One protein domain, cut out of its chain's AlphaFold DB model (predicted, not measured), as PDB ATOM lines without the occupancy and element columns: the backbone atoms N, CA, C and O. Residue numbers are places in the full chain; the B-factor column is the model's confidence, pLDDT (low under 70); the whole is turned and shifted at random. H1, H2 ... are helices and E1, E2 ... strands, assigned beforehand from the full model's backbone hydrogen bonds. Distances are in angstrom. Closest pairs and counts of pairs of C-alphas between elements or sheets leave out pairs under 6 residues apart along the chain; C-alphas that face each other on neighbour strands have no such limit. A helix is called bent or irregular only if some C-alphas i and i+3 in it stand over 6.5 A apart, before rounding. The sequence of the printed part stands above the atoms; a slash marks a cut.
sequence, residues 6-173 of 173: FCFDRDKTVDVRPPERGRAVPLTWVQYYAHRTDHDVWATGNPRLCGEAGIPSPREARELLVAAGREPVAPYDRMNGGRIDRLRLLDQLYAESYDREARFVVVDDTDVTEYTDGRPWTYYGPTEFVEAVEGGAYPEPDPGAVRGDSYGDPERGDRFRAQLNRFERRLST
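This is residues 6 to 173 of the 173 residues of the protein "Adaptin protein" of Halorubrum coriense DSM 10284 (UniProt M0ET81). A small, twisted sheet of four short parallel strands, in the order E2 E1 E3 E4, runs through the middle, with H1 and H6 over one of its faces and H2 by its E2 edge. Beyond the sheet, H3, H4 and H7 cross one another in a cluster, short H5 sits by E4, and a long link, residues 135 to 160, loops along the outside from H6 to H7. The printed part has 168 residues, with seven named helices and four named strands in the order E1 H1 E2 H2 H3 H4 E3 H5 E4 H6 H7. The class is mixed, helices and strands, though under half of the residues, 82, are in named elements. The whole is compact, with a radius of gyration of the C-alphas of 15.4 A and spans of 43 by 36 by 29 A.

E1, residues 6 to 8, begins with C-alpha 6 at (245.652, 323.491, 175.758). H1 is residues 27 to 36, 13.5 A from first to last C-alpha, and E2 is residues 41 to 43. H2, residues 48 to 53, and H3, residues 58 to 67 and 14.2 A long, follow. H4, residues 80 to 97, is the longest helix at 27.0 A, beginning with C-alpha 80 at (246.331, 306.739, 167.005); it is irregular, with C-alphas 81 and 84 7.7 A apart. E3 is residues 104 to 107, 9.7 A; H5 is residues 113 to 116; E4 is residues 121 to 124, 10.1 A. H6 is residues 126 to 134, 12.6 A, and H7, residues 161 to 171, 15.3 A, ends with C-alpha 171 at (235.286, 315.839, 192.222).

E2 and E4 are the edge strands of the sheet, and its strands' lines turn by 58 degrees from edge to edge. Between E2 and E1, N 42 and O 6 are 2.8 A apart, within hydrogen-bond range; between E1 and E3, N 7 and O 105 are 2.8 A apart; between E3 and E4, N 106 and O 122 are 2.8 A apart. E1, H1, E2 and E3, H5, E4 are strand-helix-strand units, two parallel neighbour strands with a helix between them in the chain, each with a right-handed crossover. H1, H2 and H6 with the sheet make two layers, helices on one face of a sheet. H1 lies over E2 and E1, along the strands but only just, at 28 degrees to E1 on the local plane. H6 lies over E4, at a height over the sheet of 8.5 A, and stands up from the sheet at 58 degrees. H1 and H2 touch at a steep tilt of 60 degrees, the closest C-alphas being those of Gln 31 and Ala 53, 5.3 A. H3 only grazes the sheet, with residues 58 to 61. H4 touches H3 with residues 86 to 93 alone, at a steep tilt of 46 degrees; the closest C-alphas, those of Pro 58 and Arg 86, are 5.5 A apart. H7 is not on the sheet; it touches H3, closest at the C-alphas of Leu 64 and Glu 168, 6.4 A. H7 also touches residues 93 to 97 of H4 alone, closest at the C-alphas of Ser 97 and Arg 170, 5.5 A. H5 only grazes the sheet and is close to H4 but not clearly touching, the C-alphas of Ile 84 and Tyr 115 being 6.6 A apart. Every O i to N i+4 pair is within hydrogen-bond range in H1, H2, H3 and H6, against 12 of 14 in H4 and 6 of 7 in H7; H5 is too short for such a pair.

The two C-alphas farthest apart, those of Arg 21 and Thr 173, are 47.1 A apart. The printed part has no cut, and Thr 173 is the chain's last residue. The links E1 to H1, H3 to H4 and H6 to H7 are long, with 18, 12 and 26 residues. The mean pLDDT of the printed part is 88.6; residues 143 to 159 are under 70.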
ATOM      1  N   PHE A   6     244.843 323.944 176.889       98.00
ATOM      2  CA  PHE A   6     245.652 323.491 175.758       98.00
ATOM      3  C   PHE A   6     245.841 321.974 175.770       98.00
ATOM      4  O   PHE A   6     246.201 321.379 176.787       98.00
ATOM      5  N   CYS A   7     245.661 321.356 174.610       98.06
ATOM      6  CA  CYS A   7     245.837 319.931 174.379       98.06
ATOM      7  C   CYS A   7     246.850 319.745 173.253       98.06
ATOM      8  O   CYS A   7     246.553 320.089 172.113       98.06
ATOM      9  N   PHE A   8     248.028 319.211 173.564       98.06
ATOM     10  CA  PHE A   8     249.084 319.000 172.579       98.06
ATOM     11  C   PHE A   8     249.281 317.511 172.303       98.06
ATOM     12  O   PHE A   8     249.548 316.717 173.217       98.06
ATOM     13  N   ASP A   9     249.222 317.134 171.030       97.12
ATOM     14  CA  ASP A   9     249.956 315.964 170.568       97.12
ATOM     15  C   ASP A   9     251.473 316.225 170.631       97.12
ATOM     16  O   ASP A   9     251.944 317.353 170.777       97.12
ATOM     17  N   ARG A  10     252.256 315.152 170.571       95.81
ATOM     18  CA  ARG A  10     253.715 315.191 170.644       95.81
ATOM     19  C   ARG A  10     254.358 314.947 169.289       95.81
ATOM     20  O   ARG A  10     255.288 315.651 168.906       95.81
ATOM     21  N   ASP A  11     253.941 313.887 168.611       95.50
ATOM     22  CA  ASP A  11     254.670 313.325 167.486       95.50
ATOM     23  C   ASP A  11     254.241 314.008 166.191       95.50
ATOM     24  O   ASP A  11     253.101 313.881 165.787       95.50
ATOM     25  N   LYS A  12     255.177 314.664 165.497       96.44
ATOM     26  CA  LYS A  12     254.910 315.552 164.349       96.44
ATOM     27  C   LYS A  12     254.200 316.857 164.723       96.44
ATOM     28  O   LYS A  12     253.846 317.622 163.834       96.44
ATOM     29  N   THR A  13     254.088 317.151 166.016       97.31
ATOM     30  CA  THR A  13     253.441 318.363 166.531       97.31
ATOM     31  C   THR A  13     254.450 319.277 167.228       97.31
ATOM     32  O   THR A  13     254.545 320.463 166.906       97.31
ATOM     33  N   VAL A  14     255.258 318.718 168.136       96.38
ATOM     34  CA  VAL A  14     256.247 319.452 168.945       96.38
ATOM     35  C   VAL A  14     257.662 319.253 168.383       96.38
ATOM     36  O   VAL A  14     257.981 318.199 167.835       96.38
ATOM     37  N   ASP A  15     258.535 320.251 168.517       93.75
ATOM     38  CA  ASP A  15     259.885 320.291 167.925       93.75
ATOM     39  C   ASP A  15     260.831 319.142 168.327       93.75
ATOM     40  O   ASP A  15     261.721 318.787 167.555       93.75
ATOM     41  N   VAL A  16     260.613 318.487 169.468       89.94
ATOM     42  CA  VAL A  16     261.331 317.256 169.864       89.94
ATOM     43  C   VAL A  16     261.036 316.053 168.960       89.94
ATOM     44  O   VAL A  16     261.769 315.057 168.978       89.94
ATOM     45  N   ARG A  17     259.964 316.112 168.166       91.75
ATOM     46  CA  ARG A  17     259.735 315.247 167.004       91.75
ATOM     47  C   ARG A  17     258.868 315.998 165.993       91.75
ATOM     48  O   ARG A  17     257.655 315.795 165.973       91.75
ATOM     49  N   PRO A  18     259.486 316.837 165.156       93.69
ATOM     50  CA  PRO A  18     258.772 317.780 164.312       93.69
ATOM     51  C   PRO A  18     258.054 317.070 163.150       93.69
ATOM     52  O   PRO A  18     258.394 315.925 162.821       93.69
ATOM     53  N   PRO A  19     257.070 317.726 162.509       92.00
ATOM     54  CA  PRO A  19     256.502 317.236 161.260       92.00
ATOM     55  C   PRO A  19     257.554 317.254 160.144       92.00
ATOM     56  O   PRO A  19     258.525 318.006 160.184       92.00
ATOM     57  N   GLU A  20     257.351 316.437 159.109       92.75
ATOM     58  CA  GLU A  20     258.257 316.387 157.947       92.75
ATOM     59  C   GLU A  20     258.258 317.693 157.136       92.75
ATOM     60  O   GLU A  20     259.217 317.990 156.422       92.75
ATOM     61  N   ARG A  21     257.165 318.459 157.212       91.25
ATOM     62  CA  ARG A  21     256.970 319.741 156.529       91.25
ATOM     63  C   ARG A  21     256.269 320.720 157.463       91.25
ATOM     64  O   ARG A  21     255.463 320.309 158.289       91.25
ATOM     65  N   GLY A  22     256.525 322.010 157.260       94.00
ATOM     66  CA  GLY A  22     255.954 323.076 158.080       94.00
ATOM     67  C   GLY A  22     256.746 323.324 159.363       94.00
ATOM     68  O   GLY A  22     257.896 322.901 159.499       94.00
ATOM     69  N   ARG A  23     256.134 324.062 160.286       96.56
ATOM     70  CA  ARG A  23     256.692 324.416 161.593       96.56
ATOM     71  C   ARG A  23     256.147 323.494 162.678       96.56
ATOM     72  O   ARG A  23     254.986 323.091 162.627       96.56
ATOM     73  N   ALA A  24     257.004 323.191 163.648       96.81
ATOM     74  CA  ALA A  24     256.644 322.500 164.879       96.81
ATOM     75  C   ALA A  24     256.416 323.517 165.999       96.81
ATOM     76  O   ALA A  24     257.056 324.572 166.012       96.81
ATOM     77  N   VAL A  25     255.576 323.169 166.969       97.25
ATOM     78  CA  VAL A  25     255.447 323.939 168.209       97.25
ATOM     79  C   VAL A  25     256.712 323.729 169.048       97.25
ATOM     80  O   VAL A  25     257.052 322.578 169.327       97.25
ATOM     81  N   PRO A  26     257.422 324.783 169.478       95.12
ATOM     82  CA  PRO A  26     258.568 324.603 170.359       95.12
ATOM     83  C   PRO A  26     258.161 323.957 171.687       95.12
ATOM     84  O   PRO A  26     257.188 324.387 172.311       95.12
ATOM     85  N   LEU A  27     258.910 322.968 172.186       93.12
ATOM     86  CA  LEU A  27     258.634 322.361 173.497       93.12
ATOM     87  C   LEU A  27     258.601 323.418 174.614       93.12
ATOM     88  O   LEU A  27     257.790 323.339 175.540       93.12
ATOM     89  N   THR A  28     259.445 324.443 174.502       91.12
ATOM     90  CA  THR A  28     259.496 325.569 175.441       91.12
ATOM     91  C   THR A  28     258.194 326.365 175.486       91.12
ATOM     92  O   THR A  28     257.868 326.924 176.530       91.12
ATOM     93  N   TRP A  29     257.410 326.388 174.404       94.88
ATOM     94  CA  TRP A  29     256.099 327.035 174.377       94.88
ATOM     95  C   TRP A  29     255.077 326.236 175.184       94.88
ATOM     96  O   TRP A  29     254.374 326.802 176.018       94.88
ATOM     97  N   VAL A  30     255.052 324.909 175.012       94.75
ATOM     98  CA  VAL A  30     254.199 324.007 175.809       94.75
ATOM     99  C   VAL A  30     254.509 324.168 177.300       94.75
ATOM    100  O   VAL A  30     253.606 324.307 178.124       94.75
ATOM    101  N   GLN A  31     255.796 324.221 177.647       90.62
ATOM    102  CA  GLN A  31     256.255 324.446 179.018       90.62
ATOM    103  C   GLN A  31     255.895 325.841 179.541       90.62
ATOM    104  O   GLN A  31     255.512 325.975 180.702       90.62
ATOM    105  N   TYR A  32     256.006 326.884 178.715       90.69
ATOM    106  CA  TYR A  32     255.595 328.234 179.089       90.69
ATOM    107  C   TYR A  32     254.114 328.265 179.470       90.69
ATOM    108  O   TYR A  32     253.786 328.694 180.577       90.69
ATOM    109  N   TYR A  33     253.234 327.729 178.620       93.06
ATOM    110  CA  TYR A  33     251.807 327.664 178.932       93.06
ATOM    111  C   TYR A  33     251.543 326.862 180.208       93.06
ATOM    112  O   TYR A  33     250.813 327.333 181.075       93.06
ATOM    113  N   ALA A  34     252.196 325.712 180.375       90.88
ATOM    114  CA  ALA A  34     251.973 324.841 181.527       90.88
ATOM    115  C   ALA A  34     252.456 325.420 182.865       90.88
ATOM    116  O   ALA A  34     251.857 325.146 183.902       90.88
ATOM    117  N   HIS A  35     253.560 326.177 182.864       88.31
ATOM    118  CA  HIS A  35     254.282 326.513 184.103       88.31
ATOM    119  C   HIS A  35     254.380 328.005 184.394       88.31
ATOM    120  O   HIS A  35     254.767 328.385 185.500       88.31
ATOM    121  N   ARG A  36     254.113 328.864 183.408       86.69
ATOM    122  CA  ARG A  36     254.249 330.326 183.525       86.69
ATOM    123  C   ARG A  36     252.941 331.068 183.296       86.69
ATOM    124  O   ARG A  36     252.924 332.291 183.391       86.69
ATOM    125  N   THR A  37     251.862 330.345 183.024       88.38
ATOM    126  CA  THR A  37     250.527 330.910 182.853       88.38
ATOM    127  C   THR A  37     249.517 330.136 183.697       88.38
ATOM    128  O   THR A  37     249.838 329.079 184.233       88.38
ATOM    129  N   ASP A  38     248.290 330.645 183.792       89.44
ATOM    130  CA  ASP A  38     247.193 329.974 184.501       89.44
ATOM    131  C   ASP A  38     246.437 328.946 183.629       89.44
ATOM    132  O   ASP A  38     245.384 328.443 184.036       89.44
ATOM    133  N   HIS A  39     246.938 328.651 182.422       92.88
ATOM    134  CA  HIS A  39     246.325 327.672 181.529       92.88
ATOM    135  C   HIS A  39     246.544 326.256 182.059       92.88
ATOM    136  O   HIS A  39     247.629 325.897 182.514       92.88
ATOM    137  N   ASP A  40     245.519 325.421 181.917       95.75
ATOM    138  CA  ASP A  40     245.721 323.983 182.010       95.75
ATOM    139  C   ASP A  40     246.281 323.473 180.685       95.75
ATOM    140  O   ASP A  40     245.811 323.864 179.612       95.75
ATOM    141  N   VAL A  41     247.250 322.565 180.761       96.75
ATOM    142  CA  VAL A  41     247.891 321.982 179.580       96.75
ATOM    143  C   VAL A  41     247.902 320.466 179.715       96.75
ATOM    144  O   VAL A  41     248.178 319.950 180.795       96.75
ATOM    145  N   TRP A  42     247.589 319.749 178.637       97.69
ATOM    146  CA  TRP A  42     247.508 318.287 178.601       97.69
ATOM    147  C   TRP A  42     248.270 317.708 177.408       97.69
ATOM    148  O   TRP A  42     248.193 318.225 176.293       97.69
ATOM    149  N   ALA A  43     248.955 316.588 177.630       96.50
ATOM    150  CA  ALA A  43     249.538 315.770 176.570       96.50
ATOM    151  C   ALA A  43     248.491 314.781 176.036       96.50
ATOM    152  O   ALA A  43     248.276 313.715 176.618       96.50
ATOM    153  N   THR A  44     247.837 315.109 174.924       95.88
ATOM    154  CA  THR A  44     246.792 314.276 174.300       95.88
ATOM    155  C   THR A  44     247.338 313.270 173.293       95.88
ATOM    156  O   THR A  44     246.585 312.449 172.776       95.88
ATOM    157  N   GLY A  45     248.641 313.300 173.032       92.50
ATOM    158  CA  GLY A  45     249.338 312.417 172.107       92.50
ATOM    159  C   GLY A  45     250.169 311.321 172.769       92.50
ATOM    160  O   GLY A  45     249.745 310.633 173.700       92.50
ATOM    161  N   ASN A  46     251.401 311.178 172.279       91.38
ATOM    162  CA  ASN A  46     252.403 310.289 172.860       91.38
ATOM    163  C   ASN A  46     252.758 310.723 174.302       91.38
ATOM    164  O   ASN A  46     253.218 311.852 174.505       91.38
ATOM    165  N   PRO A  47     252.646 309.825 175.301       88.44
ATOM    166  CA  PRO A  47     252.827 310.171 176.711       88.44
ATOM    167  C   PRO A  47     254.248 310.618 177.076       88.44
ATOM    168  O   PRO A  47     254.444 311.144 178.168       88.44
ATOM    169  N   ARG A  48     255.242 310.468 176.188       91.06
ATOM    170  CA  ARG A  48     256.581 311.046 176.403       91.06
ATOM    171  C   ARG A  48     256.546 312.558 176.633       91.06
ATOM    172  O   ARG A  48     257.347 313.040 177.431       91.06
ATOM    173  N   LEU A  49     255.573 313.267 176.046       92.88
ATOM    174  CA  LEU A  49     255.416 314.707 176.266       92.88
ATOM    175  C   LEU A  49     255.162 315.049 177.737       92.88
ATOM    176  O   LEU A  49     255.543 316.125 178.180       92.88
ATOM    177  N   CYS A  50     254.584 314.133 178.520       92.25
ATOM    178  CA  CYS A  50     254.367 314.353 179.950       92.25
ATOM    179  C   CYS A  50     255.692 314.567 180.688       92.25
ATOM    180  O   CYS A  50     255.805 315.475 181.505       92.25
ATOM    181  N   GLY A  51     256.709 313.761 180.367       86.88
ATOM    182  CA  GLY A  51     258.050 313.900 180.936       86.88
ATOM    183  C   GLY A  51     258.828 315.071 180.334       86.88
ATOM    184  O   GLY A  51     259.502 315.792 181.061       86.88
ATOM    185  N   GLU A  52     258.706 315.288 179.021       89.50
ATOM    186  CA  GLU A  52     259.406 316.362 178.297       89.50
ATOM    187  C   GLU A  52     258.892 317.759 178.700       89.50
ATOM    188  O   GLU A  52     259.675 318.688 178.886       89.50
ATOM    189  N   ALA A  53     257.577 317.923 178.873       90.19
ATOM    190  CA  ALA A  53     256.945 319.203 179.191       90.19
ATOM    191  C   ALA A  53     256.507 319.336 180.658       90.19
ATOM    192  O   ALA A  53     256.187 320.441 181.089       90.19
ATOM    193  N   GLY A  54     256.492 318.256 181.443       90.19
ATOM    194  CA  GLY A  54     256.013 318.279 182.827       90.19
ATOM    195  C   GLY A  54     254.505 318.516 182.940       90.19
ATOM    196  O   GLY A  54     254.082 319.258 183.823       90.19
ATOM    197  N   ILE A  55     253.710 317.913 182.055       93.12
ATOM    198  CA  ILE A  55     252.244 318.052 181.974       93.12
ATOM    199  C   ILE A  55     251.555 316.687 182.149       93.12
ATOM    200  O   ILE A  55     252.191 315.665 181.890       93.12
ATOM    201  N   PRO A  56     250.282 316.629 182.577       95.56
ATOM    202  CA  PRO A  56     249.552 315.375 182.698       95.56
ATOM    203  C   PRO A  56     249.001 314.904 181.343       95.56
ATOM    204  O   PRO A  56     248.960 315.653 180.363       95.56
ATOM    205  N   SER A  57     248.521 313.663 181.299       95.50
ATOM    206  CA  SER A  57     247.840 313.075 180.147       95.50
ATOM    207  C   SER A  57     246.374 312.739 180.458       95.50
ATOM    208  O   SER A  57     245.964 312.662 181.617       95.50
ATOM    209  N   PRO A  58     245.560 312.436 179.435       97.12
ATOM    210  CA  PRO A  58     244.209 311.906 179.614       97.12
ATOM    211  C   PRO A  58     244.128 310.615 180.445       97.12
ATOM    212  O   PRO A  58     243.047 310.250 180.909       97.12
ATOM    213  N   ARG A  59     245.253 309.923 180.677       96.00
ATOM    214  CA  ARG A  59     245.311 308.813 181.630       96.00
ATOM    215  C   ARG A  59     245.026 309.293 183.051       96.00
ATOM    216  O   ARG A  59     244.163 308.715 183.705       96.00
ATOM    217  N   GLU A  60     245.701 310.344 183.508       96.31
ATOM    218  CA  GLU A  60     245.495 310.918 184.842       96.31
ATOM    219  C   GLU A  60     244.068 311.472 184.985       96.31
ATOM    220  O   GLU A  60     243.447 311.318 186.032       96.31
ATOM    221  N   ALA A  61     243.500 312.039 183.912       96.75
ATOM    222  CA  ALA A  61     242.095 312.454 183.887       96.75
ATOM    223  C   ALA A  61     241.133 311.279 184.133       96.75
ATOM    224  O   ALA A  61     240.236 311.365 184.970       96.75
ATOM    225  N   ARG A  62     241.356 310.151 183.448       97.62
ATOM    226  CA  ARG A  62     240.589 308.921 183.665       97.62
ATOM    227  C   ARG A  62     240.746 308.397 185.094       97.62
ATOM    228  O   ARG A  62     239.764 307.968 185.689       97.62
ATOM    229  N   GLU A  63     241.962 308.390 185.631       96.62
ATOM    230  CA  GLU A  63     242.234 307.923 186.997       96.62
ATOM    231  C   GLU A  63     241.494 308.775 188.042       96.62
ATOM    232  O   GLU A  63     240.890 308.213 188.954       96.62
ATOM    233  N   LEU A  64     241.442 310.100 187.858       97.44
ATOM    234  CA  LEU A  64     240.655 311.009 188.701       97.44
ATOM    235  C   LEU A  64     239.150 310.713 188.643       97.44
ATOM    236  O   LEU A  64     238.501 310.654 189.686       97.44
ATOM    237  N   LEU A  65     238.599 310.490 187.446       97.81
ATOM    238  CA  LEU A  65     237.186 310.130 187.271       97.81
ATOM    239  C   LEU A  65     236.848 308.821 188.000       97.81
ATOM    240  O   LEU A  65     235.897 308.774 188.778       97.81
ATOM    241  N   VAL A  66     237.669 307.784 187.813       97.62
ATOM    242  CA  VAL A  66     237.484 306.486 188.480       97.62
ATOM    243  C   VAL A  66     237.581 306.625 190.000       97.62
ATOM    244  O   VAL A  66     236.747 306.071 190.714       97.62
ATOM    245  N   ALA A  67     238.561 307.379 190.507       96.88
ATOM    246  CA  ALA A  67     238.719 307.616 191.942       96.88
ATOM    247  C   ALA A  67     237.506 308.341 192.554       96.88
ATOM    248  O   ALA A  67     237.134 308.060 193.690       96.88
ATOM    249  N   ALA A  68     236.849 309.208 191.781       96.56
ATOM    250  CA  ALA A  68     235.608 309.884 192.157       96.56
ATOM    251  C   ALA A  68     234.339 309.022 191.971       96.56
ATOM    252  O   ALA A  68     233.219 309.512 192.138       96.56
ATOM    253  N   GLY A  69     234.479 307.747 191.592       96.75
ATOM    254  CA  GLY A  69     233.350 306.852 191.332       96.75
ATOM    255  C   GLY A  69     232.549 307.215 190.077       96.75
ATOM    256  O   GLY A  69     231.365 306.888 189.995       96.75
ATOM    257  N   ARG A  70     233.160 307.917 189.116       96.75
ATOM    258  CA  ARG A  70     232.575 308.217 187.804       96.75
ATOM    259  C   ARG A  70     233.030 307.177 186.788       96.75
ATOM    260  O   ARG A  70     234.218 306.873 186.700       96.75
ATOM    261  N   GLU A  71     232.089 306.668 185.998       97.38
ATOM    262  CA  GLU A  71     232.414 305.783 184.879       97.38
ATOM    263  C   GLU A  71     233.019 306.615 183.733       97.38
ATOM    264  O   GLU A  71     232.365 307.551 183.257       97.38
ATOM    265  N   PRO A  72     234.253 306.328 183.283       97.81
ATOM    266  CA  PRO A  72     234.852 307.055 182.172       97.81
ATOM    267  C   PRO A  72     234.084 306.829 180.867       97.81
ATOM    268  O   PRO A  72     233.777 305.698 180.500       97.81
ATOM    269  N   VAL A  73     233.842 307.902 180.115       97.44
ATOM    270  CA  VAL A  73     233.078 307.881 178.855       97.44
ATOM    271  C   VAL A  73     233.768 307.081 177.744       97.44
ATOM    272  O   VAL A  73     233.137 306.690 176.764       97.44
ATOM    273  N   ALA A  74     235.073 306.851 177.885       95.69
ATOM    274  CA  ALA A  74     235.885 306.102 176.944       95.69
ATOM    275  C   ALA A  74     237.040 305.382 177.663       95.69
ATOM    276  O   ALA A  74     237.493 305.820 178.729       95.69
ATOM    277  N   PRO A  75     237.569 304.283 177.097       93.69
ATOM    278  CA  PRO A  75     238.829 303.723 177.561       93.69
ATOM    279  C   PRO A  75     239.989 304.686 177.267       93.69
ATOM    280  O   PRO A  75     239.960 305.462 176.315       93.69
ATOM    281  N   TYR A  76     241.062 304.594 178.054       93.06
ATOM    282  CA  TYR A  76     242.324 305.219 177.668       93.06
ATOM    283  C   TYR A  76     243.057 304.305 176.679       93.06
ATOM    284  O   TYR A  76     243.554 303.245 177.063       93.06
ATOM    285  N   ASP A  77     243.154 304.737 175.424       90.88
ATOM    286  CA  ASP A  77     244.027 304.144 174.413       90.88
ATOM    287  C   ASP A  77     245.071 305.177 173.981       90.88
ATOM    288  O   ASP A  77     244.731 306.292 173.593       90.88
ATOM    289  N   ARG A  78     246.353 304.808 174.051       85.56
ATOM    290  CA  ARG A  78     247.485 305.660 173.649       85.56
ATOM    291  C   ARG A  78     247.794 305.603 172.150       85.56
ATOM    292  O   ARG A  78     248.660 306.341 171.691       85.56
ATOM    293  N   MET A  79     247.172 304.691 171.407       87.56
ATOM    294  CA  MET A  79     247.385 304.541 169.969       87.56
ATOM    295  C   MET A  79     246.625 305.614 169.180       87.56
ATOM    296  O   MET A  79     245.776 306.330 169.713       87.56
ATOM    297  N   ASN A  80     246.926 305.726 167.884       79.69
ATOM    298  CA  ASN A  80     246.331 306.739 167.005       79.69
ATOM    299  C   ASN A  80     244.796 306.675 166.950       79.69
ATOM    300  O   ASN A  80     244.160 307.721 166.859       79.69
ATOM    301  N   GLY A  81     244.210 305.475 167.048       84.62
ATOM    302  CA  GLY A  81     242.753 305.291 167.072       84.62
ATOM    303  C   GLY A  81     242.071 305.899 168.303       84.62
ATOM    304  O   GLY A  81     240.908 306.275 168.226       84.62
ATOM    305  N   GLY A  82     242.800 306.074 169.408       90.00
ATOM    306  CA  GLY A  82     242.275 306.619 170.661       90.00
ATOM    307  C   GLY A  82     242.314 308.145 170.791       90.00
ATOM    308  O   GLY A  82     242.046 308.647 171.878       90.00
ATOM    309  N   ARG A  83     242.687 308.909 169.749       93.44
ATOM    310  CA  ARG A  83     242.823 310.384 169.835       93.44
ATOM    311  C   ARG A  83     241.551 311.066 170.336       93.44
ATOM    312  O   ARG A  83     241.595 311.797 171.322       93.44
ATOM    313  N   ILE A  84     240.418 310.772 169.700       94.81
ATOM    314  CA  ILE A  84     239.120 311.346 170.076       94.81
ATOM    315  C   ILE A  84     238.706 310.886 171.479       94.81
ATOM    316  O   ILE A  84     238.245 311.695 172.278       94.81
ATOM    317  N   ASP A  85     238.925 309.620 171.827       95.88
ATOM    318  CA  ASP A  85     238.586 309.088 173.153       95.88
ATOM    319  C   ASP A  85     239.372 309.769 174.278       95.88
ATOM    320  O   ASP A  85     238.831 310.080 175.339       95.88
ATOM    321  N   ARG A  86     240.637 310.102 174.021       96.62
ATOM    322  CA  ARG A  86     241.459 310.892 174.938       96.62
ATOM    323  C   ARG A  86     240.924 312.314 175.126       96.62
ATOM    324  O   ARG A  86     240.949 312.811 176.248       96.62
ATOM    325  N   LEU A  87     240.394 312.945 174.079       96.50
ATOM    326  CA  LEU A  87     239.721 314.244 174.189       96.50
ATOM    327  C   LEU A  87     238.384 314.140 174.938       96.50
ATOM    328  O   LEU A  87     238.086 314.999 175.763       96.50
ATOM    329  N   ARG A  88     237.612 313.068 174.720       96.19
ATOM    330  CA  ARG A  88     236.367 312.786 175.460       96.19
ATOM    331  C   ARG A  88     236.598 312.640 176.961       96.19
ATOM    332  O   ARG A  88     235.809 313.149 177.748       96.19
ATOM    333  N   LEU A  89     237.692 311.992 177.360       97.88
ATOM    334  CA  LEU A  89     238.081 311.878 178.768       97.88
ATOM    335  C   LEU A  89     238.350 313.244 179.411       97.88
ATOM    336  O   LEU A  89     237.932 313.478 180.543       97.88
ATOM    337  N   LEU A  90     239.031 314.146 178.696       97.19
ATOM    338  CA  LEU A  90     239.245 315.506 179.185       97.19
ATOM    339  C   LEU A  90     237.922 316.265 179.264       97.19
ATOM    340  O   LEU A  90     237.616 316.823 180.311       97.19
ATOM    341  N   ASP A  91     237.113 316.231 178.209       96.12
ATOM    342  CA  ASP A  91     235.798 316.881 178.183       96.12
ATOM    343  C   ASP A  91     234.936 316.469 179.389       96.12
ATOM    344  O   ASP A  91     234.462 317.320 180.143       96.12
ATOM    345  N   GLN A  92     234.848 315.159 179.656       96.94
ATOM    346  CA  GLN A  92     234.154 314.623 180.826       96.94
ATOM    347  C   GLN A  92     234.755 315.134 182.138       96.94
ATOM    348  O   GLN A  92     234.011 315.574 183.012       96.94
ATOM    349  N   LEU A  93     236.084 315.095 182.298       97.62
ATOM    350  CA  LEU A  93     236.734 315.574 183.519       97.62
ATOM    351  C   LEU A  93     236.344 317.025 183.822       97.62
ATOM    352  O   LEU A  93     236.040 317.353 184.970       97.62
ATOM    353  N   TYR A  94     236.357 317.894 182.812       96.19
ATOM    354  CA  TYR A  94     235.994 319.294 182.996       96.19
ATOM    355  C   TYR A  94     234.499 319.475 183.263       96.19
ATOM    356  O   TYR A  94     234.164 320.241 184.165       96.19
ATOM    357  N   ALA A  95     233.625 318.755 182.557       94.88
ATOM    358  CA  ALA A  95     232.179 318.809 182.777       94.88
ATOM    359  C   ALA A  95     231.775 318.346 184.189       94.88
ATOM    360  O   ALA A  95     230.922 318.959 184.819       94.88
ATOM    361  N   GLU A  96     232.426 317.308 184.717       95.69
ATOM    362  CA  GLU A  96     232.181 316.793 186.074       95.69
ATOM    363  C   GLU A  96     232.791 317.682 187.169       95.69
ATOM    364  O   GLU A  96     232.383 317.617 188.326       95.69
ATOM    365  N   SER A  97     233.787 318.505 186.829       95.00
ATOM    366  CA  SER A  97     234.534 319.308 187.809       95.00
ATOM    367  C   SER A  97     234.145 320.783 187.839       95.00
ATOM    368  O   SER A  97     234.584 321.505 188.739       95.00
ATOM    369  N   TYR A  98     233.412 321.278 186.842       91.31
ATOM    370  CA  TYR A  98     233.090 322.694 186.705       91.31
ATOM    371  C   TYR A  98     231.684 322.906 186.139       91.31
ATOM    372  O   TYR A  98     231.333 322.343 185.114       91.31
ATOM    373  N   ASP A  99     230.952 323.870 186.703       86.25
ATOM    374  CA  ASP A  99     229.609 324.264 186.232       86.25
ATOM    375  C   ASP A  99     229.597 325.032 184.898       86.25
ATOM    376  O   ASP A  99     228.555 325.505 184.443       86.25
ATOM    377  N   ARG A 100     230.764 325.243 184.284       83.38
ATOM    378  CA  ARG A 100     230.894 325.971 183.020       83.38
ATOM    379  C   ARG A 100     231.611 325.130 181.989       83.38
ATOM    380  O   ARG A 100     232.548 324.401 182.305       83.38
ATOM    381  N   GLU A 101     231.234 325.362 180.744       84.94
ATOM    382  CA  GLU A 101     231.873 324.741 179.601       84.94
ATOM    383  C   GLU A 101     233.341 325.182 179.486       84.94
ATOM    384  O   GLU A 101     233.672 326.376 179.551       84.94
ATOM    385  N   ALA A 102     234.234 324.204 179.355       90.94
ATOM    386  CA  ALA A 102     235.644 324.439 179.106       90.94
ATOM    387  C   ALA A 102     235.868 324.722 177.617       90.94
ATOM    388  O   ALA A 102     235.297 324.064 176.751       90.94
ATOM    389  N   ARG A 103     236.723 325.705 177.324       93.94
ATOM    390  CA  ARG A 103     237.168 325.990 175.960       93.94
ATOM    391  C   ARG A 103     238.500 325.306 175.738       93.94
ATOM    392  O   ARG A 103     239.429 325.573 176.498       93.94
ATOM    393  N   PHE A 104     238.595 324.456 174.727       96.50
ATOM    394  CA  PHE A 104     239.824 323.724 174.437       96.50
ATOM    395  C   PHE A 104     240.492 324.251 173.177       96.50
ATOM    396  O   PHE A 104     239.823 324.575 172.200       96.50
ATOM    397  N   VAL A 105     241.816 324.284 173.191       97.81
ATOM    398  CA  VAL A 105     242.651 324.485 172.010       97.81
ATOM    399  C   VAL A 105     243.434 323.198 171.796       97.81
ATOM    400  O   VAL A 105     244.287 322.846 172.610       97.81
ATOM    401  N   VAL A 106     243.101 322.472 170.734       98.12
ATOM    402  CA  VAL A 106     243.703 321.182 170.395       98.12
ATOM    403  C   VAL A 106     244.704 321.389 169.272       98.12
ATOM    404  O   VAL A 106     244.347 321.879 168.205       98.12
ATOM    405  N   VAL A 107     245.951 321.010 169.521       98.19
ATOM    406  CA  VAL A 107     247.048 321.101 168.563       98.19
ATOM    407  C   VAL A 107     247.539 319.688 168.284       98.19
ATOM    408  O   VAL A 107     248.141 319.054 169.155       98.19
ATOM    409  N   ASP A 108     247.236 319.176 167.096       97.00
ATOM    410  CA  ASP A 108     247.510 317.789 166.706       97.00
ATOM    411  C   ASP A 108     247.962 317.737 165.239       97.00
ATOM    412  O   ASP A 108     247.605 318.595 164.431       97.00
ATOM    413  N   ASP A 109     248.788 316.751 164.891       95.56
ATOM    414  CA  ASP A 109     249.201 316.504 163.506       95.56
ATOM    415  C   ASP A 109     248.082 315.849 162.687       95.56
ATOM    416  O   ASP A 109     248.089 315.876 161.454       95.56
ATOM    417  N   THR A 110     247.141 315.223 163.388       93.50
ATOM    418  CA  THR A 110     246.001 314.521 162.828       93.50
ATOM    419  C   THR A 110     244.741 315.343 163.031       93.50
ATOM    420  O   THR A 110     244.415 315.740 164.146       93.50
ATOM    421  N   ASP A 111     243.994 315.514 161.945       91.88
ATOM    422  CA  ASP A 111     242.707 316.192 161.969       91.88
ATOM    423  C   ASP A 111     241.719 315.483 162.911       91.88
ATOM    424  O   ASP A 111     241.403 314.301 162.747       91.88
ATOM    425  N   VAL A 112     241.257 316.222 163.920       91.94
ATOM    426  CA  VAL A 112     240.249 315.797 164.903       91.94
ATOM    427  C   VAL A 112     239.011 316.700 164.878       91.94
ATOM    428  O   VAL A 112     238.209 316.669 165.815       91.94
ATOM    429  N   THR A 113     238.829 317.484 163.811       91.31
ATOM    430  CA  THR A 113     237.701 318.416 163.644       91.31
ATOM    431  C   THR A 113     236.344 317.737 163.750       91.31
ATOM    432  O   THR A 113     235.438 318.310 164.344       91.31
ATOM    433  N   GLU A 114     236.219 316.472 163.331       90.06
ATOM    434  CA  GLU A 114     235.002 315.666 163.538       90.06
ATOM    435  C   GLU A 114     234.531 315.672 165.004       90.06
ATOM    436  O   GLU A 114     233.332 315.626 165.281       90.06
ATOM    437  N   TYR A 115     235.463 315.743 165.957       89.94
ATOM    438  CA  TYR A 115     235.135 315.833 167.372       89.94
ATOM    439  C   TYR A 115     235.046 317.271 167.890       89.94
ATOM    440  O   TYR A 115     234.230 317.532 168.776       89.94
ATOM    441  N   THR A 116     235.881 318.188 167.393       87.69
ATOM    442  CA  THR A 116     235.965 319.559 167.925       87.69
ATOM    443  C   THR A 116     234.931 320.517 167.336       87.69
ATOM    444  O   THR A 116     234.540 321.468 168.013       87.69
ATOM    445  N   ASP A 117     234.470 320.289 166.107       85.12
ATOM    446  CA  ASP A 117     233.517 321.165 165.429       85.12
ATOM    447  C   ASP A 117     232.146 321.148 166.115       85.12
ATOM    448  O   ASP A 117     231.648 320.121 166.580       85.12
ATOM    449  N   GLY A 118     231.521 322.324 166.204       83.75
ATOM    450  CA  GLY A 118     230.248 322.504 166.912       83.75
ATOM    451  C   GLY A 118     230.365 322.550 168.442       83.75
ATOM    452  O   GLY A 118     229.348 322.702 169.117       83.75
ATOM    453  N   ARG A 119     231.584 322.469 168.989       90.06
ATOM    454  CA  ARG A 119     231.907 322.677 170.411       90.06
ATOM    455  C   ARG A 119     232.657 324.004 170.583       90.06
ATOM    456  O   ARG A 119     233.158 324.544 169.597       90.06
ATOM    457  N   PRO A 120     232.813 324.553 171.803       90.69
ATOM    458  CA  PRO A 120     233.650 325.741 172.027       90.69
ATOM    459  C   PRO A 120     235.151 325.396 172.017       90.69
ATOM    460  O   PRO A 120     235.903 325.749 172.929       90.69
ATOM    461  N   TRP A 121     235.569 324.620 171.025       95.00
ATOM    462  CA  TRP A 121     236.909 324.085 170.870       95.00
ATOM    463  C   TRP A 121     237.530 324.711 169.621       95.00
ATOM    464  O   TRP A 121     236.832 325.131 168.701       95.00
ATOM    465  N   THR A 122     238.851 324.803 169.586       95.75
ATOM    466  CA  THR A 122     239.595 325.277 168.419       95.75
ATOM    467  C   THR A 122     240.671 324.261 168.099       95.75
ATOM    468  O   THR A 122     241.499 323.951 168.954       95.75
ATOM    469  N   TYR A 123     240.638 323.723 166.887       97.12
ATOM    470  CA  TYR A 123     241.671 322.832 166.378       97.12
ATOM    471  C   TYR A 123     242.703 323.626 165.570       97.12
ATOM    472  O   TYR A 123     242.340 324.540 164.830       97.12
ATOM    473  N   TYR A 124     243.972 323.251 165.710       97.69
ATOM    474  CA  TYR A 124     245.070 323.714 164.872       97.69
ATOM    475  C   TYR A 124     245.970 322.545 164.481       97.69
ATOM    476  O   TYR A 124     246.350 321.733 165.331       97.69
ATOM    477  N   GLY A 125     246.437 322.542 163.235       97.62
ATOM    478  CA  GLY A 125     247.703 321.897 162.907       97.62
ATOM    479  C   GLY A 125     248.885 322.631 163.571       97.62
ATOM    480  O   GLY A 125     248.781 323.810 163.918       97.62
ATOM    481  N   PRO A 126     250.061 321.994 163.715       97.56
ATOM    482  CA  PRO A 126     251.191 322.586 164.438       97.56
ATOM    483  C   PRO A 126     251.678 323.909 163.832       97.56
ATOM    484  O   PRO A 126     251.987 324.848 164.562       97.56
ATOM    485  N   THR A 127     251.710 324.018 162.500       97.94
ATOM    486  CA  THR A 127     252.102 325.264 161.818       97.94
ATOM    487  C   THR A 127     251.087 326.380 162.045       97.94
ATOM    488  O   THR A 127     251.481 327.500 162.356       97.94
ATOM    489  N   GLU A 128     249.798 326.054 161.955       98.12
ATOM    490  CA  GLU A 128     248.699 327.006 162.142       98.12
ATOM    491  C   GLU A 128     248.662 327.526 163.582       98.12
ATOM    492  O   GLU A 128     248.412 328.708 163.808       98.12
ATOM    493  N   PHE A 129     248.971 326.672 164.564       98.00
ATOM    494  CA  PHE A 129     249.084 327.098 165.955       98.00
ATOM    495  C   PHE A 129     250.232 328.092 166.151       98.00
ATOM    496  O   PHE A 129     250.049 329.113 166.810       98.00
ATOM    497  N   VAL A 130     251.406 327.827 165.562       97.50
ATOM    498  CA  VAL A 130     252.543 328.761 165.628       97.50
ATOM    499  C   VAL A 130     252.168 330.111 165.014       97.50
ATOM    500  O   VAL A 130     252.380 331.146 165.641       97.50
ATOM    501  N   GLU A 131     251.538 330.097 163.839       97.62
ATOM    502  CA  GLU A 131     250.977 331.288 163.190       97.62
ATOM    503  C   GLU A 131     249.984 332.036 164.088       97.62
ATOM    504  O   GLU A 131     250.026 333.263 164.164       97.62
ATOM    505  N   ALA A 132     249.101 331.318 164.783       97.81
ATOM    506  CA  ALA A 132     248.108 331.921 165.664       97.81
ATOM    507  C   ALA A 132     248.755 332.622 166.869       97.81
ATOM    508  O   ALA A 132     248.336 333.723 167.230       97.81
ATOM    509  N   VAL A 133     249.783 332.021 167.476       96.69
ATOM    510  CA  VAL A 133     250.539 332.637 168.583       96.69
ATOM    511  C   VAL A 133     251.278 333.885 168.103       96.69
ATOM    512  O   VAL A 133     251.136 334.942 168.710       96.69
ATOM    513  N   GLU A 134     252.001 333.800 166.984       95.25
ATOM    514  CA  GLU A 134     252.707 334.947 166.389       95.25
ATOM    515  C   GLU A 134     251.742 336.061 165.948       95.25
ATOM    516  O   GLU A 134     252.075 337.243 165.990       95.25
ATOM    517  N   GLY A 135     250.520 335.692 165.556       96.12
ATOM    518  CA  GLY A 135     249.427 336.612 165.249       96.12
ATOM    519  C   GLY A 135     248.735 337.214 166.478       96.12
ATOM    520  O   GLY A 135     247.818 338.020 166.316       96.12
ATOM    521  N   GLY A 136     249.142 336.841 167.696       95.50
ATOM    522  CA  GLY A 136     248.615 337.378 168.951       95.50
ATOM    523  C   GLY A 136     247.299 336.756 169.426       95.50
ATOM    524  O   GLY A 136     246.643 337.326 170.298       95.50
ATOM    525  N   ALA A 137     246.891 335.601 168.885       95.25
ATOM    526  CA  ALA A 137     245.702 334.886 169.359       95.25
ATOM    527  C   ALA A 137     245.888 334.318 170.778       95.25
ATOM    528  O   ALA A 137     244.919 334.189 171.526       95.25
ATOM    529  N   TYR A 138     247.134 334.013 171.150       94.56
ATOM    530  CA  TYR A 138     247.527 333.508 172.464       94.56
ATOM    531  C   TYR A 138     248.781 334.241 172.965       94.56
ATOM    532  O   TYR A 138     249.502 334.823 172.153       94.56
ATOM    533  N   PRO A 139     249.057 334.231 174.284       91.44
ATOM    534  CA  PRO A 139     250.243 334.880 174.838       91.44
ATOM    535  C   PRO A 139     251.542 334.363 174.211       91.44
ATOM    536  O   PRO A 139     251.840 333.175 174.299       91.44
ATOM    537  N   GLU A 140     252.336 335.265 173.636       89.62
ATOM    538  CA  GLU A 140     253.638 334.923 173.067       89.62
ATOM    539  C   GLU A 140     254.601 334.422 174.167       89.62
ATOM    540  O   GLU A 140     254.746 335.083 175.204       89.62
ATOM    541  N   PRO A 141     255.245 333.251 173.998       86.06
ATOM    542  CA  PRO A 141     256.177 332.718 174.990       86.06
ATOM    543  C   PRO A 141     257.452 333.560 175.127       86.06
ATOM    544  O   PRO A 141     258.065 333.944 174.136       86.06
ATOM    545  N   ASP A 142     257.887 333.806 176.368       73.56
ATOM    546  CA  ASP A 142     259.065 334.636 176.662       73.56
ATOM    547  C   ASP A 142     260.378 334.004 176.122       73.56
ATOM    548  O   ASP A 142     260.764 332.913 176.569       73.56
ATOM    549  N   PRO A 143     261.121 334.684 175.220       53.75
ATOM    550  CA  PRO A 143     262.397 334.196 174.688       53.75
ATOM    551  C   PRO A 143     263.511 334.094 175.750       53.75
ATOM    552  O   PRO A 143     264.497 333.380 175.549       53.75
ATOM    553  N   GLY A 144     263.364 334.763 176.901       50.69
ATOM    554  CA  GLY A 144     264.287 334.730 178.041       50.69
ATOM    555  C   GLY A 144     264.320 333.408 178.817       50.69
ATOM    556  O   GLY A 144     265.176 333.229 179.683       50.69
ATOM    557  N   ALA A 145     263.453 332.443 178.490       50.38
ATOM    558  CA  ALA A 145     263.493 331.090 179.053       50.38
ATOM    559  C   ALA A 145     264.723 330.266 178.604       50.38
ATOM    560  O   ALA A 145     264.971 329.179 179.128       50.38
ATOM    561  N   VAL A 146     265.522 330.784 177.663       50.50
ATOM    562  CA  VAL A 146     266.717 330.127 177.122       50.50
ATOM    563  C   VAL A 146     267.981 330.676 177.784       50.50
ATOM    564  O   VAL A 146     268.664 331.532 177.227       50.50
ATOM    565  N   ARG A 147     268.316 330.165 178.973       38.59
ATOM    566  CA  ARG A 147     269.701 329.971 179.455       38.59
ATOM    567  C   ARG A 147     269.679 329.284 180.822       38.59
ATOM    568  O   ARG A 147     269.431 329.928 181.833       38.59
ATOM    569  N   GLY A 148     270.028 327.999 180.841       38.50
ATOM    570  CA  GLY A 148     270.702 327.423 182.006       38.50
ATOM    571  C   GLY A 148     270.048 326.260 182.737       38.50
ATOM    572  O   GLY A 148     270.663 325.811 183.686       38.50
ATOM    573  N   ASP A 149     268.912 325.725 182.293       39.34
ATOM    574  CA  ASP A 149     268.496 324.377 182.693       39.34
ATOM    575  C   ASP A 149     267.878 323.686 181.481       39.34
ATOM    576  O   ASP A 149     266.913 324.178 180.892       39.34
ATOM    577  N   SER A 150     268.431 322.540 181.085       40.12
ATOM    578  CA  SER A 150     267.678 321.580 180.285       40.12
ATOM    579  C   SER A 150     266.400 321.267 181.059       40.12
ATOM    580  O   SER A 150     266.456 320.600 182.091       40.12
ATOM    581  N   TYR A 151     265.255 321.783 180.606       46.78
ATOM    582  CA  TYR A 151     263.958 321.358 181.121       46.78
ATOM    583  C   TYR A 151     263.823 319.865 180.810       46.78
ATOM    584  O   TYR A 151     263.556 319.473 179.679       46.78
ATOM    585  N   GLY A 152     264.136 319.042 181.804       42.56
ATOM    586  CA  GLY A 152     264.380 317.620 181.607       42.56
ATOM    587  C   GLY A 152     265.024 316.965 182.819       42.56
ATOM    588  O   GLY A 152     265.815 316.045 182.648       42.56
ATOM    589  N   ASP A 153     264.683 317.421 184.028       43.47
ATOM    590  CA  ASP A 153     264.781 316.549 185.194       43.47
ATOM    591  C   ASP A 153     263.391 315.940 185.470       43.47
ATOM    592  O   ASP A 153     262.555 316.571 186.132       43.47
ATOM    593  N   PRO A 154     263.093 314.752 184.904       46.06
ATOM    594  CA  PRO A 154     261.856 314.025 185.162       46.06
ATOM    595  C   PRO A 154     261.716 313.560 186.622       46.06
ATOM    596  O   PRO A 154     260.646 313.072 186.983       46.06
ATOM    597  N   GLU A 155     262.722 313.747 187.490       44.41
ATOM    598  CA  GLU A 155     262.616 313.419 188.919       44.41
ATOM    599  C   GLU A 155     261.751 314.414 189.722       44.41
ATOM    600  O   GLU A 155     261.446 314.171 190.890       44.41
ATOM    601  N   ARG A 156     261.236 315.493 189.109       44.56
ATOM    602  CA  ARG A 156     260.220 316.372 189.728       44.56
ATOM    603  C   ARG A 156     258.795 316.018 189.304       44.56
ATOM    604  O   ARG A 156     258.122 316.819 188.651       44.56
ATOM    605  N   GLY A 157     258.298 314.874 189.770       45.75
ATOM    606  CA  GLY A 157     256.901 314.421 189.638       45.75
ATOM    607  C   GLY A 157     255.810 315.332 190.245       45.75
ATOM    608  O   GLY A 157     254.686 314.882 190.435       45.75
ATOM    609  N   ASP A 158     256.107 316.603 190.538       58.78
ATOM    610  CA  ASP A 158     255.212 317.544 191.221       58.78
ATOM    611  C   ASP A 158     254.720 318.715 190.347       58.78
ATOM    612  O   ASP A 158     253.830 319.451 190.774       58.78
ATOM    613  N   ARG A 159     255.242 318.923 189.125       67.19
ATOM    614  CA  ARG A 159     254.954 320.166 188.368       67.19
ATOM    615  C   ARG A 159     253.496 320.302 187.910       67.19
ATOM    616  O   ARG A 159     252.908 321.361 188.087       67.19
ATOM    617  N   PHE A 160     252.873 319.226 187.430       78.38
ATOM    618  CA  PHE A 160     251.445 319.223 187.069       78.38
ATOM    619  C   PHE A 160     250.520 318.819 188.227       78.38
ATOM    620  O   PHE A 160     249.295 318.780 188.081       78.38
ATOM    621  N   ARG A 161     251.076 318.523 189.406       85.25
ATOM    622  CA  ARG A 161     250.304 318.046 190.558       85.25
ATOM    623  C   ARG A 161     249.327 319.100 191.064       85.25
ATOM    624  O   ARG A 161     248.225 318.764 191.478       85.25
ATOM    625  N   ALA A 162     249.691 320.378 190.971       86.75
ATOM    626  CA  ALA A 162     248.787 321.475 191.297       86.75
ATOM    627  C   ALA A 162     247.514 321.454 190.429       86.75
ATOM    628  O   ALA A 162     246.416 321.614 190.970       86.75
ATOM    629  N   GLN A 163     247.653 321.192 189.121       93.25
ATOM    630  CA  GLN A 163     246.534 321.028 188.191       93.25
ATOM    631  C   GLN A 163     245.663 319.833 188.605       93.25
ATOM    632  O   GLN A 163     244.463 320.010 188.804       93.25
ATOM    633  N   LEU A 164     246.251 318.650 188.823       94.38
ATOM    634  CA  LEU A 164     245.500 317.437 189.191       94.38
ATOM    635  C   LEU A 164     244.806 317.539 190.556       94.38
ATOM    636  O   LEU A 164     243.608 317.281 190.648       94.38
ATOM    637  N   ASN A 165     245.504 318.013 191.593       94.00
ATOM    638  CA  ASN A 165     244.941 318.193 192.938       94.00
ATOM    639  C   ASN A 165     243.708 319.111 192.920       94.00
ATOM    640  O   ASN A 165     242.834 319.036 193.781       94.00
ATOM    641  N   ARG A 166     243.650 320.045 191.967       93.75
ATOM    642  CA  ARG A 166     242.519 320.957 191.814       93.75
ATOM    643  C   ARG A 166     241.280 320.240 191.268       93.75
ATOM    644  O   ARG A 166     240.179 320.617 191.656       93.75
ATOM    645  N   PHE A 167     241.443 319.240 190.403       95.75
ATOM    646  CA  PHE A 167     240.347 318.370 189.963       95.75
ATOM    647  C   PHE A 167     239.923 317.413 191.069       95.75
ATOM    648  O   PHE A 167     238.741 317.353 191.383       95.75
ATOM    649  N   GLU A 168     240.884 316.756 191.722       94.88
ATOM    650  CA  GLU A 168     240.627 315.848 192.846       94.88
ATOM    651  C   GLU A 168     239.763 316.513 193.927       94.88
ATOM    652  O   GLU A 168     238.735 315.967 194.330       94.88
ATOM    653  N   ARG A 169     240.112 317.744 194.331       94.31
ATOM    654  CA  ARG A 169     239.306 318.512 195.290       94.31
ATOM    655  C   ARG A 169     237.881 318.760 194.807       94.31
ATOM    656  O   ARG A 169     236.969 318.668 195.612       94.31
ATOM    657  N   ARG A 170     237.685 319.095 193.528       94.44
ATOM    658  CA  ARG A 170     236.351 319.426 193.001       94.44
ATOM    659  C   ARG A 170     235.466 318.202 192.844       94.44
ATOM    660  O   ARG A 170     234.311 318.267 193.226       94.44
ATOM    661  N   LEU A 171     236.021 317.095 192.366       93.38
ATOM    662  CA  LEU A 171     235.286 315.839 192.222       93.38
ATOM    663  C   LEU A 171     234.914 315.198 193.568       93.38
ATOM    664  O   LEU A 171     234.007 314.375 193.620       93.38
ATOM    665  N   SER A 172     235.618 315.558 194.645       86.19
ATOM    666  CA  SER A 172     235.350 315.057 195.999       86.19
ATOM    667  C   SER A 172     234.292 315.865 196.767       86.19
ATOM    668  O   SER A 172     234.040 315.547 197.930       86.19
ATOM    669  N   THR A 173     233.735 316.929 196.174       70.56
ATOM    670  CA  THR A 173     232.736 317.806 196.819       70.56
ATOM    671  C   THR A 173     231.336 317.463 196.335       70.56
ATOM    672  O   THR A 173     230.412 317.514 197.175       70.56
TER     673      THR A 173